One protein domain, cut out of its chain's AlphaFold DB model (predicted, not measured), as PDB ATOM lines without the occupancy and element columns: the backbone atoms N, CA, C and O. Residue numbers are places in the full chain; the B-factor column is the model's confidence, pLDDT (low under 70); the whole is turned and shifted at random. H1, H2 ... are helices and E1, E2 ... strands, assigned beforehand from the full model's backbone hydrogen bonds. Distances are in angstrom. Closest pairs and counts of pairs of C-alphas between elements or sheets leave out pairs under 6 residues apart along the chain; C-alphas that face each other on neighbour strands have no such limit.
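This is residues 2 to 96 of the 300 residues of the protein "Transposase, Mutator family" of Afipia sp. GAS231 (UniProt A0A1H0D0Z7). The model is an open, strung-out chain: three separate helices, H1, H2 and H3, none touching another helix, and then a long two-stranded hairpin, E1 and E2, at the far end from H1. H3 runs through the middle, while H1 sticks out at one end and the stretch 63 to 75 loops out before E1. The printed part has 95 residues with three named helices and two named strands, in the order H1 H2 H3 E1 E2; the sheet, E1 - E2, is antiparallel and the class is mixed, helices and strands. The whole is extended, with a radius of gyration of the C-alphas of 19.5 A, and only just elongated, spanning 59 by 39 by 22 A.

H1, residues 2 to 16, is 22.0 A long and begins at C-alpha 2 (139.715, 169.174, 148.389). H2 is residues 30 to 40. H3, residues 48 to 62, is 22.4 A long and begins at C-alpha 48 (119.477, 146.163, 146.190). E1, residues 76 to 84, is 22.7 A long and bends by 59 degrees at residue 81. E2, residues 87 to 95, is 24.3 A long and ends at C-alpha 95 (97.670, 144.476, 132.973).

E1 and E2 form a hairpin, antiparallel at 154 degrees. N 76 and O 95, 2.9 A, and N 82 and O 89, 2.9 A, are within hydrogen-bond range. H1, H2 and H3 are apart from each other, and E2 is apart from each helix. Every O i to N i+4 pair is within range in H1 and H2; in H3 2 of 11 are, beside 5 of 12 O i to N i+3 pairs.

The two C-alphas farthest apart, those of Arg 2 and Pro 71, are 61.1 A apart. The printed part has no cut. The links H1 to H2 and H3 to E1 are long, 13 residues each. Residues 2 to 29 and 49 to 72 stand free. The mean pLDDT of the printed part is 70.1, with 44 residues under 70, among them residues 2 to 25.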
ATOM      1  N   ARG A   2     140.381 168.321 149.409       50.75
ATOM      2  CA  ARG A   2     139.715 169.174 148.389       50.75
ATOM      3  C   ARG A   2     139.333 168.457 147.076       50.75
ATOM      4  O   ARG A   2     138.196 168.569 146.653       50.75
ATOM      5  N   ARG A   3     140.211 167.607 146.528       51.28
ATOM      6  CA  ARG A   3     139.930 166.836 145.291       51.28
ATOM      7  C   ARG A   3     138.781 165.827 145.405       51.28
ATOM      8  O   ARG A   3     138.164 165.498 144.407       51.28
ATOM      9  N   ASN A   4     138.487 165.331 146.610       43.09
ATOM     10  CA  ASN A   4     137.384 164.380 146.794       43.09
ATOM     11  C   ASN A   4     136.021 165.085 146.837       43.09
ATOM     12  O   ASN A   4     135.018 164.444 146.553       43.09
ATOM     13  N   ALA A   5     135.987 166.376 147.184       51.50
ATOM     14  CA  ALA A   5     134.766 167.175 147.143       51.50
ATOM     15  C   ALA A   5     134.412 167.572 145.699       51.50
ATOM     16  O   ALA A   5     133.259 167.442 145.309       51.50
ATOM     17  N   GLU A   6     135.411 167.933 144.885       54.41
ATOM     18  CA  GLU A   6     135.230 168.241 143.453       54.41
ATOM     19  C   GLU A   6     134.724 167.024 142.657       54.41
ATOM     20  O   GLU A   6     133.805 167.148 141.856       54.41
ATOM     21  N   LEU A   7     135.242 165.822 142.941       53.53
ATOM     22  CA  LEU A   7     134.774 164.585 142.298       53.53
ATOM     23  C   LEU A   7     133.331 164.207 142.672       53.53
ATOM     24  O   LEU A   7     132.651 163.541 141.894       53.53
ATOM     25  N   LEU A   8     132.864 164.599 143.862       52.62
ATOM     26  CA  LEU A   8     131.477 164.377 144.279       52.62
ATOM     27  C   LEU A   8     130.525 165.340 143.563       52.62
ATOM     28  O   LEU A   8     129.454 164.912 143.139       52.62
ATOM     29  N   GLU A   9     130.926 166.596 143.377       56.56
ATOM     30  CA  GLU A   9     130.128 167.597 142.663       56.56
ATOM     31  C   GLU A   9     130.029 167.264 141.160       56.56
ATOM     32  O   GLU A   9     128.933 167.238 140.594       56.56
ATOM     33  N   GLU A  10     131.140 166.842 140.544       53.25
ATOM     34  CA  GLU A  10     131.179 166.374 139.150       53.25
ATOM     35  C   GLU A  10     130.311 165.117 138.937       53.25
ATOM     36  O   GLU A  10     129.571 165.013 137.955       53.25
ATOM     37  N   ALA A  11     130.319 164.178 139.891       46.34
ATOM     38  CA  ALA A  11     129.472 162.989 139.829       46.34
ATOM     39  C   ALA A  11     127.974 163.326 139.947       46.34
ATOM     40  O   ALA A  11     127.155 162.693 139.278       46.34
ATOM     41  N   THR A  12     127.603 164.329 140.752       53.06
ATOM     42  CA  THR A  12     126.203 164.777 140.856       53.06
ATOM     43  C   THR A  12     125.710 165.473 139.589       53.06
ATOM     44  O   THR A  12     124.556 165.288 139.199       53.06
ATOM     45  N   GLU A  13     126.583 166.193 138.883       52.19
ATOM     46  CA  GLU A  13     126.234 166.872 137.633       52.19
ATOM     47  C   GLU A  13     126.068 165.889 136.458       52.19
ATOM     48  O   GLU A  13     125.156 166.033 135.639       52.19
ATOM     49  N   VAL A  14     126.882 164.829 136.397       49.72
ATOM     50  CA  VAL A  14     126.741 163.758 135.390       49.72
ATOM     51  C   VAL A  14     125.429 162.989 135.565       49.72
ATOM     52  O   VAL A  14     124.816 162.588 134.576       49.72
ATOM     53  N   VAL A  15     124.955 162.820 136.801       51.25
ATOM     54  CA  VAL A  15     123.643 162.212 137.072       51.25
ATOM     55  C   VAL A  15     122.501 163.139 136.637       51.25
ATOM     56  O   VAL A  15     121.500 162.647 136.122       51.25
ATOM     57  N   ALA A  16     122.666 164.461 136.754       46.59
ATOM     58  CA  ALA A  16     121.659 165.450 136.362       46.59
ATOM     59  C   ALA A  16     121.514 165.644 134.838       46.59
ATOM     60  O   ALA A  16     120.440 166.025 134.382       46.59
ATOM     61  N   ARG A  17     122.558 165.358 134.042       47.12
ATOM     62  CA  ARG A  17     122.506 165.412 132.562       47.12
ATOM     63  C   ARG A  17     121.867 164.188 131.910       47.12
ATOM     64  O   ARG A  17     121.647 164.199 130.700       47.12
ATOM     65  N   ASN A  18     121.592 163.127 132.667       46.75
ATOM     66  CA  ASN A  18     120.806 162.021 132.140       46.75
ATOM     67  C   ASN A  18     119.342 162.453 132.145       46.75
ATOM     68  O   ASN A  18     118.660 162.335 133.165       46.75
ATOM     69  N   ASP A  19     118.877 162.964 131.004       46.97
ATOM     70  CA  ASP A  19     117.455 163.101 130.707       46.97
ATOM     71  C   ASP A  19     116.782 161.767 131.055       46.97
ATOM     72  O   ASP A  19     116.990 160.748 130.379       46.97
ATOM     73  N   LYS A  20     116.026 161.773 132.161       49.22
ATOM     74  CA  LYS A  20     115.409 160.593 132.792       49.22
ATOM     75  C   LYS A  20     114.516 159.801 131.825       49.22
ATOM     76  O   LYS A  20     114.246 158.629 132.061       49.22
ATOM     77  N   ASP A  21     114.147 160.415 130.704       46.50
ATOM     78  CA  ASP A  21     113.269 159.875 129.667       46.50
ATOM     79  C   ASP A  21     113.986 158.987 128.626       46.50
ATOM     80  O   ASP A  21     113.328 158.353 127.800       46.50
ATOM     81  N   SER A  22     115.324 158.927 128.628       44.66
ATOM     82  CA  SER A  22     116.104 158.169 127.628       44.66
ATOM     83  C   SER A  22     116.522 156.763 128.074       44.66
ATOM     84  O   SER A  22     117.007 155.968 127.261       44.66
ATOM     85  N   VAL A  23     116.324 156.419 129.350       49.06
ATOM     86  CA  VAL A  23     116.695 155.104 129.876       49.06
ATOM     87  C   VAL A  23     115.604 154.100 129.518       49.06
ATOM     88  O   VAL A  23     114.556 154.023 130.150       49.06
ATOM     89  N   VAL A  24     115.854 153.301 128.481       46.03
ATOM     90  CA  VAL A  24     115.027 152.127 128.190       46.03
ATOM     91  C   VAL A  24     115.292 151.083 129.272       46.03
ATOM     92  O   VAL A  24     116.377 150.506 129.338       46.03
ATOM     93  N   GLU A  25     114.295 150.820 130.112       61.50
ATOM     94  CA  GLU A  25     114.366 149.761 131.115       61.50
ATOM     95  C   GLU A  25     114.320 148.386 130.433       61.50
ATOM     96  O   GLU A  25     113.281 147.915 129.964       61.50
ATOM     97  N   VAL A  26     115.478 147.732 130.341       71.88
ATOM     98  CA  VAL A  26     115.604 146.370 129.810       71.88
ATOM     99  C   VAL A  26     115.716 145.391 130.974       71.88
ATOM    100  O   VAL A  26     116.541 145.557 131.870       71.88
ATOM    101  N   ALA A  27     114.913 144.326 130.943       74.06
ATOM    102  CA  ALA A  27     115.010 143.247 131.918       74.06
ATOM    103  C   ALA A  27     116.296 142.436 131.691       74.06
ATOM    104  O   ALA A  27     116.354 141.563 130.823       74.06
ATOM    105  N   VAL A  28     117.319 142.721 132.493       80.31
ATOM    106  CA  VAL A  28     118.598 142.003 132.532       80.31
ATOM    107  C   VAL A  28     118.764 141.383 133.920       80.31
ATOM    108  O   VAL A  28     118.298 141.931 134.920       80.31
ATOM    109  N   ALA A  29     119.391 140.211 134.011       80.12
ATOM    110  CA  ALA A  29     119.620 139.582 135.308       80.12
ATOM    111  C   ALA A  29     120.583 140.436 136.149       80.12
ATOM    112  O   ALA A  29     121.638 140.825 135.661       80.12
ATOM    113  N   VAL A  30     120.288 140.648 137.436       79.31
ATOM    114  CA  VAL A  30     121.113 141.484 138.341       79.31
ATOM    115  C   VAL A  30     122.601 141.115 138.290       79.31
ATOM    116  O   VAL A  30     123.460 141.987 138.239       79.31
ATOM    117  N   ARG A  31     122.916 139.816 138.211       80.38
ATOM    118  CA  ARG A  31     124.297 139.310 138.102       80.38
ATOM    119  C   ARG A  31     125.003 139.726 136.811       80.38
ATOM    120  O   ARG A  31     126.214 139.911 136.810       80.38
ATOM    121  N   GLU A  32     124.263 139.828 135.717       82.94
ATOM    122  CA  GLU A  32     124.785 140.238 134.415       82.94
ATOM    123  C   GLU A  32     125.050 141.745 134.394       82.94
ATOM    124  O   GLU A  32     126.109 142.163 133.933       82.94
ATOM    125  N   ILE A  33     124.172 142.546 135.008       80.06
ATOM    126  CA  ILE A  33     124.405 143.989 135.160       80.06
ATOM    127  C   ILE A  33     125.583 144.251 136.112       80.06
ATOM    128  O   ILE A  33     126.465 145.040 135.788       80.06
ATOM    129  N   GLN A  34     125.674 143.525 137.233       79.56
ATOM    130  CA  GLN A  34     126.832 143.569 138.137       79.56
ATOM    131  C   GLN A  34     128.132 143.180 137.429       79.56
ATOM    132  O   GLN A  34     129.150 143.836 137.628       79.56
ATOM    133  N   GLY A  35     128.098 142.146 136.585       82.06
ATOM    134  CA  GLY A  35     129.240 141.751 135.763       82.06
ATOM    135  C   GLY A  35     129.636 142.843 134.770       82.06
ATOM    136  O   GLY A  35     130.811 143.182 134.668       82.06
ATOM    137  N   HIS A  36     128.662 143.445 134.083       80.00
ATOM    138  CA  HIS A  36     128.914 144.521 133.128       80.00
ATOM    139  C   HIS A  36     129.459 145.785 133.804       80.00
ATOM    140  O   HIS A  36     130.423 146.382 133.319       80.00
ATOM    141  N   LEU A  37     128.899 146.171 134.953       78.50
ATOM    142  CA  LEU A  37     129.400 147.309 135.711       78.50
ATOM    143  C   LEU A  37     130.779 147.046 136.291       78.50
ATOM    144  O   LEU A  37     131.613 147.923 136.150       78.50
ATOM    145  N   ALA A  38     131.060 145.866 136.848       78.94
ATOM    146  CA  ALA A  38     132.388 145.533 137.374       78.94
ATOM    147  C   ALA A  38     133.486 145.575 136.295       78.94
ATOM    148  O   ALA A  38     134.643 145.879 136.589       78.94
ATOM    149  N   LEU A  39     133.124 145.269 135.044       79.38
ATOM    150  CA  LEU A  39     134.022 145.369 133.894       79.38
ATOM    151  C   LEU A  39     134.267 146.824 133.466       79.38
ATOM    152  O   LEU A  39     135.381 147.156 133.060       79.38
ATOM    153  N   ARG A  40     133.247 147.689 133.527       79.44
ATOM    154  CA  ARG A  40     133.324 149.077 133.034       79.44
ATOM    155  C   ARG A  40     133.791 150.075 134.093       79.44
ATOM    156  O   ARG A  40     134.580 150.970 133.801       79.44
ATOM    157  N   TYR A  41     133.326 149.898 135.316       74.44
ATOM    158  CA  TYR A  41     133.632 150.703 136.483       74.44
ATOM    159  C   TYR A  41     134.262 149.754 137.499       74.44
ATOM    160  O   TYR A  41     133.695 148.723 137.833       74.44
ATOM    161  N   ARG A  42     135.476 150.047 137.970       68.88
ATOM    162  CA  ARG A  42     136.256 149.158 138.852       68.88
ATOM    163  C   ARG A  42     135.700 149.091 140.290       68.88
ATOM    164  O   ARG A  42     136.446 149.225 141.254       68.88
ATOM    165  N   GLY A  43     134.392 148.920 140.439       62.41
ATOM    166  CA  GLY A  43     133.661 148.802 141.691       62.41
ATOM    167  C   GLY A  43     132.318 148.116 141.443       62.41
ATOM    168  O   GLY A  43     131.675 148.354 140.426       62.41
ATOM    169  N   VAL A  44     131.911 147.240 142.364       57.06
ATOM    170  CA  VAL A  44     130.615 146.542 142.328       57.06
ATOM    171  C   VAL A  44     129.611 147.334 143.167       57.06
ATOM    172  O   VAL A  44     129.637 147.211 144.395       57.06
ATOM    173  N   PRO A  45     128.736 148.158 142.565       63.47
ATOM    174  CA  PRO A  45     127.639 148.748 143.313       63.47
ATOM    175  C   PRO A  45     126.635 147.658 143.709       63.47
ATOM    176  O   PRO A  45     126.336 146.736 142.941       63.47
ATOM    177  N   ARG A  46     126.107 147.756 144.933       64.88
ATOM    178  CA  ARG A  46     124.974 146.937 145.375       64.88
ATOM    179  C   ARG A  46     123.692 147.532 144.804       64.88
ATOM    180  O   ARG A  46     123.307 148.631 145.176       64.88
ATOM    181  N   TYR A  47     123.034 146.782 143.930       65.75
ATOM    182  CA  TYR A  47     121.781 147.197 143.297       65.75
ATOM    183  C   TYR A  47     120.584 147.203 144.246       65.75
ATOM    184  O   TYR A  47     119.676 148.003 144.056       65.75
ATOM    185  N   ASP A  48     120.612 146.362 145.281       64.44
ATOM    186  CA  ASP A  48     119.477 146.163 146.190       64.44
ATOM    187  C   ASP A  48     119.075 147.449 146.934       64.44
ATOM    188  O   ASP A  48     117.917 147.632 147.275       64.44
ATOM    189  N   GLN A  49     120.013 148.380 147.145       64.00
ATOM    190  CA  GLN A  49     119.737 149.665 147.803       64.00
ATOM    191  C   GLN A  49     119.090 150.690 146.862       64.00
ATOM    192  O   GLN A  49     118.381 151.585 147.310       64.00
ATOM    193  N   GLN A  50     119.342 150.573 145.558       62.34
ATOM    194  CA  GLN A  50     118.844 151.519 144.562       62.34
ATOM    195  C   GLN A  50     117.384 151.218 144.185       62.34
ATOM    196  O   GLN A  50     116.646 152.128 143.820       62.34
ATOM    197  N   THR A  51     116.959 149.952 144.281       63.12
ATOM    198  CA  THR A  51     115.600 149.520 143.918       63.12
ATOM    199  C   THR A  51     114.535 149.930 144.924       63.12
ATOM    200  O   THR A  51     113.379 150.060 144.545       63.12
ATOM    201  N   ASP A  52     114.896 150.152 146.187       63.50
ATOM    202  CA  ASP A  52     113.926 150.571 147.205       63.50
ATOM    203  C   ASP A  52     113.510 152.037 147.017       63.50
ATOM    204  O   ASP A  52     112.355 152.390 147.243       63.50
ATOM    205  N   VAL A  53     114.429 152.873 146.522       67.12
ATOM    206  CA  VAL A  53     114.188 154.299 146.248       67.12
ATOM    207  C   VAL A  53     113.174 154.490 145.116       67.12
ATOM    208  O   VAL A  53     112.379 155.426 145.149       67.12
ATOM    209  N   THR A  54     113.136 153.581 144.138       67.44
ATOM    210  CA  THR A  54     112.195 153.669 143.012       67.44
ATOM    211  C   THR A  54     110.792 153.162 143.354       67.44
ATOM    212  O   THR A  54     109.849 153.423 142.608       67.44
ATOM    213  N   LEU A  55     110.593 152.477 144.490       67.19
ATOM    214  CA  LEU A  55     109.266 151.981 144.880       67.19
ATOM    215  C   LEU A  55     108.274 153.113 145.155       67.19
ATOM    216  O   LEU A  55     107.086 152.968 144.851       67.19
ATOM    217  N   ASP A  56     108.743 154.231 145.706       66.25
ATOM    218  CA  ASP A  56     107.888 155.386 145.978       66.25
ATOM    219  C   ASP A  56     107.514 156.132 144.688       66.25
ATOM    220  O   ASP A  56     106.360 156.533 144.528       66.25
ATOM    221  N   GLU A  57     108.416 156.180 143.704       72.31
ATOM    222  CA  GLU A  57     108.147 156.740 142.370       72.31
ATOM    223  C   GLU A  57     107.125 155.903 141.577       72.31
ATOM    224  O   GLU A  57     106.370 156.435 140.768       72.31
ATOM    225  N   VAL A  58     107.031 154.591 141.830       69.94
ATOM    226  CA  VAL A  58     106.044 153.707 141.178       69.94
ATOM    227  C   VAL A  58     104.631 153.881 141.754       69.94
ATOM    228  O   VAL A  58     103.641 153.631 141.058       69.94
ATOM    229  N   ARG A  59     104.496 154.308 143.016       67.31
ATOM    230  CA  ARG A  59     103.190 154.459 143.690       67.31
ATOM    231  C   ARG A  59     102.389 155.644 143.163       67.31
ATOM    232  O   ARG A  59     101.167 155.546 143.034       67.31
ATOM    233  N   GLU A  60     103.062 156.738 142.828       69.38
ATOM    234  CA  GLU A  60     102.417 157.964 142.363       69.38
ATOM    235  C   GLU A  60     101.638 157.753 141.039       69.38
ATOM    236  O   GLU A  60     100.428 158.010 141.022       69.38
ATOM    237  N   PRO A  61     102.214 157.151 139.975       69.44
ATOM    238  CA  PRO A  61     101.490 156.822 138.746       69.44
ATOM    239  C   PRO A  61     100.325 155.844 138.932       69.44
ATOM    240  O   PRO A  61      99.344 155.930 138.191       69.44
ATOM    241  N   GLN A  62     100.398 154.928 139.908       70.81
ATOM    242  CA  GLN A  62      99.311 153.978 140.188       70.81
ATOM    243  C   GLN A  62      98.063 154.662 140.746       70.81
ATOM    244  O   GLN A  62      96.954 154.186 140.519       70.81
ATOM    245  N   SER A  63      98.236 155.767 141.469       71.75
ATOM    246  CA  SER A  63      97.137 156.516 142.086       71.75
ATOM    247  C   SER A  63      96.503 157.563 141.163       71.75
ATOM    248  O   SER A  63      95.545 158.230 141.554       71.75
ATOM    249  N   ARG A  64      97.011 157.716 139.932       77.25
ATOM    250  CA  ARG A  64      96.553 158.757 139.012       77.25
ATOM    251  C   ARG A  64      95.075 158.549 138.637       77.25
ATOM    252  O   ARG A  64      94.729 157.470 138.148       77.25
ATOM    253  N   PRO A  65      94.207 159.570 138.794       76.06
ATOM    254  CA  PRO A  65      92.800 159.454 138.430       76.06
ATOM    255  C   PRO A  65      92.649 159.162 136.933       76.06
ATOM    256  O   PRO A  65      93.316 159.765 136.086       76.06
ATOM    257  N   LEU A  66      91.778 158.203 136.625       79.38
ATOM    258  CA  LEU A  66      91.461 157.774 135.267       79.38
ATOM    259  C   LEU A  66      90.469 158.740 134.600       79.38
ATOM    260  O   LEU A  66      89.683 159.404 135.273       79.38
ATOM    261  N   GLU A  67      90.502 158.816 133.268       75.88
ATOM    262  CA  GLU A  67      89.533 159.606 132.495       75.88
ATOM    263  C   GLU A  67      88.149 158.933 132.506       75.88
ATOM    264  O   GLU A  67      88.035 157.715 132.643       75.88
ATOM    265  N   SER A  68      87.081 159.722 132.355       68.75
ATOM    266  CA  SER A  68      85.701 159.247 132.530       68.75
ATOM    267  C   SER A  68      85.214 158.283 131.443       68.75
ATOM    268  O   SER A  68      84.271 157.532 131.683       68.75
ATOM    269  N   ILE A  69      85.822 158.290 130.249       76.00
ATOM    270  CA  ILE A  69      85.364 157.490 129.107       76.00
ATOM    271  C   ILE A  69      86.544 156.779 128.440       76.00
ATOM    272  O   ILE A  69      87.381 157.404 127.787       76.00
ATOM    273  N   TYR A  70      86.544 155.445 128.521       77.44
ATOM    274  CA  TYR A  70      87.405 154.569 127.726       77.44
ATOM    275  C   TYR A  70      86.539 153.736 126.773       77.44
ATOM    276  O   TYR A  70      85.789 152.878 127.237       77.44
ATOM    277  N   PRO A  71      86.628 153.940 125.444       70.06
ATOM    278  CA  PRO A  71      85.774 153.236 124.482       70.06
ATOM    279  C   PRO A  71      86.054 151.725 124.419       70.06
ATOM    280  O   PRO A  71      85.232 150.961 123.924       70.06
ATOM    281  N   MET A  72      87.220 151.285 124.903       74.69
ATOM    282  CA  MET A  72      87.608 149.880 124.981       74.69
ATOM    283  C   MET A  72      88.591 149.678 126.138       74.69
ATOM    284  O   MET A  72      89.559 150.431 126.265       74.69
ATOM    285  N   VAL A  73      88.373 148.629 126.934       79.62
ATOM    286  CA  VAL A  73      89.283 148.180 127.996       79.62
ATOM    287  C   VAL A  73      89.707 146.746 127.693       79.62
ATOM    288  O   VAL A  73      88.862 145.877 127.483       79.62
ATOM    289  N   VAL A  74      91.016 146.502 127.641       79.06
ATOM    290  CA  VAL A  74      91.590 145.159 127.474       79.06
ATOM    291  C   VAL A  74      92.159 144.709 128.813       79.06
ATOM    292  O   VAL A  74      92.806 145.497 129.496       79.06
ATOM    293  N   PHE A  75      91.936 143.447 129.174       81.75
ATOM    294  CA  PHE A  75      92.557 142.814 130.334       81.75
ATOM    295  C   PHE A  75      93.538 141.751 129.846       81.75
ATOM    296  O   PHE A  75      93.132 140.806 129.170       81.75
ATOM    297  N   ASP A  76      94.812 141.905 130.190       86.94
ATOM    298  CA  ASP A  76      95.842 140.890 129.974       86.94
ATOM    299  C   ASP A  76      96.214 140.232 131.310       86.94
ATOM    300  O   ASP A  76      96.157 140.874 132.360       86.94
ATOM    301  N   ALA A  77      96.567 138.947 131.285       88.31
ATOM    302  CA  ALA A  77      96.896 138.157 132.467       88.31
ATOM    303  C   ALA A  77      98.210 137.390 132.260       88.31
ATOM    304  O   ALA A  77      98.267 136.359 131.587       88.31
ATOM    305  N   LEU A  78      99.271 137.862 132.910       88.88
ATOM    306  CA  LEU A  78     100.606 137.277 132.866       88.88
ATOM    307  C   LEU A  78     100.815 136.355 134.067       88.88
ATOM    308  O   LEU A  78     100.697 136.771 135.216       88.88
ATOM    309  N   ARG A  79     101.157 135.085 133.833       87.69
ATOM    310  CA  ARG A  79     101.448 134.140 134.924       87.69
ATOM    311  C   ARG A  79     102.923 134.204 135.298       87.69
ATOM    312  O   ARG A  79     103.785 133.907 134.476       87.69
ATOM    313  N   VAL A  80     103.199 134.536 136.554       89.88
ATOM    314  CA  VAL A  80     104.547 134.698 137.100       89.88
ATOM    315  C   VAL A  80     104.765 133.724 138.251       89.88
ATOM    316  O   VAL A  80     103.867 133.466 139.052       89.88
ATOM    317  N   LYS A  81     105.976 133.173 138.340       90.25
ATOM    318  CA  LYS A  81     106.420 132.405 139.505       90.25
ATOM    319  C   LYS A  81     107.037 133.356 140.517       90.25
ATOM    320  O   LYS A  81     108.071 133.949 140.225       90.25
ATOM    321  N   MET A  82     106.412 133.488 141.679       87.44
ATOM    322  CA  MET A  82     106.899 134.326 142.772       87.44
ATOM    323  C   MET A  82     107.175 133.469 144.001       87.44
ATOM    324  O   MET A  82     106.438 132.525 144.271       87.44
ATOM    325  N   GLY A  83     108.250 133.770 144.721       87.25
ATOM    326  CA  GLY A  83     108.487 133.202 146.043       87.25
ATOM    327  C   GLY A  83     107.753 134.039 147.079       87.25
ATOM    328  O   GLY A  83     108.090 135.204 147.234       87.25
ATOM    329  N   ASP A  84     106.785 133.454 147.778       80.56
ATOM    330  CA  ASP A  84     106.171 134.064 148.960       80.56
ATOM    331  C   ASP A  84     106.439 133.162 150.159       80.56
ATOM    332  O   ASP A  84     106.190 131.956 150.078       80.56
ATOM    333  N   GLU A  85     106.919 133.737 151.263       80.44
ATOM    334  CA  GLU A  85     107.048 133.042 152.557       80.44
ATOM    335  C   GLU A  85     107.791 131.691 152.455       80.44
ATOM    336  O   GLU A  85     107.451 130.710 153.111       80.44
ATOM    337  N   GLY A  86     108.801 131.615 151.580       84.12
ATOM    338  CA  GLY A  86     109.622 130.415 151.384       84.12
ATOM    339  C   GLY A  86     109.070 129.377 150.397       84.12
ATOM    340  O   GLY A  86     109.765 128.401 150.115       84.12
ATOM    341  N   MET A  87     107.885 129.580 149.804       79.56
ATOM    342  CA  MET A  87     107.344 128.703 148.755       79.56
ATOM    343  C   MET A  87     107.147 129.444 147.429       79.56
ATOM    344  O   MET A  87     106.599 130.543 147.372       79.56
ATOM    345  N   VAL A  88     107.551 128.814 146.322       90.31
ATOM    346  CA  VAL A  88     107.316 129.357 144.978       90.31
ATOM    347  C   VAL A  88     105.880 129.064 144.546       90.31
ATOM    348  O   VAL A  88     105.502 127.909 144.349       90.31
ATOM    349  N   LYS A  89     105.084 130.119 144.371       88.25
ATOM    350  CA  LYS A  89     103.687 130.078 143.936       88.25
ATOM    351  C   LYS A  89     103.552 130.654 142.525       88.25
ATOM    352  O   LYS A  89     104.245 131.592 142.133       88.25
ATOM    353  N   ASN A  90     102.630 130.087 141.747       90.06
ATOM    354  CA  ASN A  90     102.225 130.663 140.466       90.06
ATOM    355  C   ASN A  90     101.159 131.730 140.738       90.06
ATOM    356  O   ASN A  90     100.054 131.392 141.158       90.06
ATOM    357  N   LYS A  91     101.473 132.991 140.465       87.38
ATOM    358  CA  LYS A  91     100.563 134.133 140.580       87.38
ATOM    359  C   LYS A  91     100.208 134.672 139.193       87.38
ATOM    360  O   LYS A  91     100.945 134.452 138.233       87.38
ATOM    361  N   ALA A  92      99.069 135.347 139.079       85.31
ATOM    362  CA  ALA A  92      98.664 136.060 137.870       85.31
ATOM    363  C   ALA A  92      98.801 137.570 138.101       85.31
ATOM    364  O   ALA A  92      98.367 138.079 139.131       85.31
ATOM    365  N   VAL A  93      99.424 138.260 137.154       87.88
ATOM    366  CA  VAL A  93      99.568 139.714 137.111       87.88
ATOM    367  C   VAL A  93      98.640 140.221 136.020       87.88
ATOM    368  O   VAL A  93      98.752 139.792 134.873       87.88
ATOM    369  N   TYR A  94      97.724 141.111 136.383       85.25
ATOM    370  CA  TYR A  94      96.766 141.684 135.445       85.25
ATOM    371  C   TYR A  94      97.264 143.035 134.943       85.25
ATOM    372  O   TYR A  94      97.615 143.898 135.746       85.25
ATOM    373  N   VAL A  95      97.284 143.218 133.624       86.94
ATOM    374  CA  VAL A  95      97.670 144.476 132.973       86.94
ATOM    375  C   VAL A  95      96.470 145.013 132.208       86.94
ATOM    376  O   VAL A  95      95.842 144.287 131.436       86.94
ATOM    377  N   VAL A  96      96.150 146.289 132.425       84.19
ATOM    378  CA  VAL A  96      95.025 146.967 131.772       84.19
ATOM    379  C   VAL A  96      95.562 148.113 130.917       84.19
ATOM    380  O   VAL A  96      95.747 149.221 131.423       84.19
TER     381      VAL A  96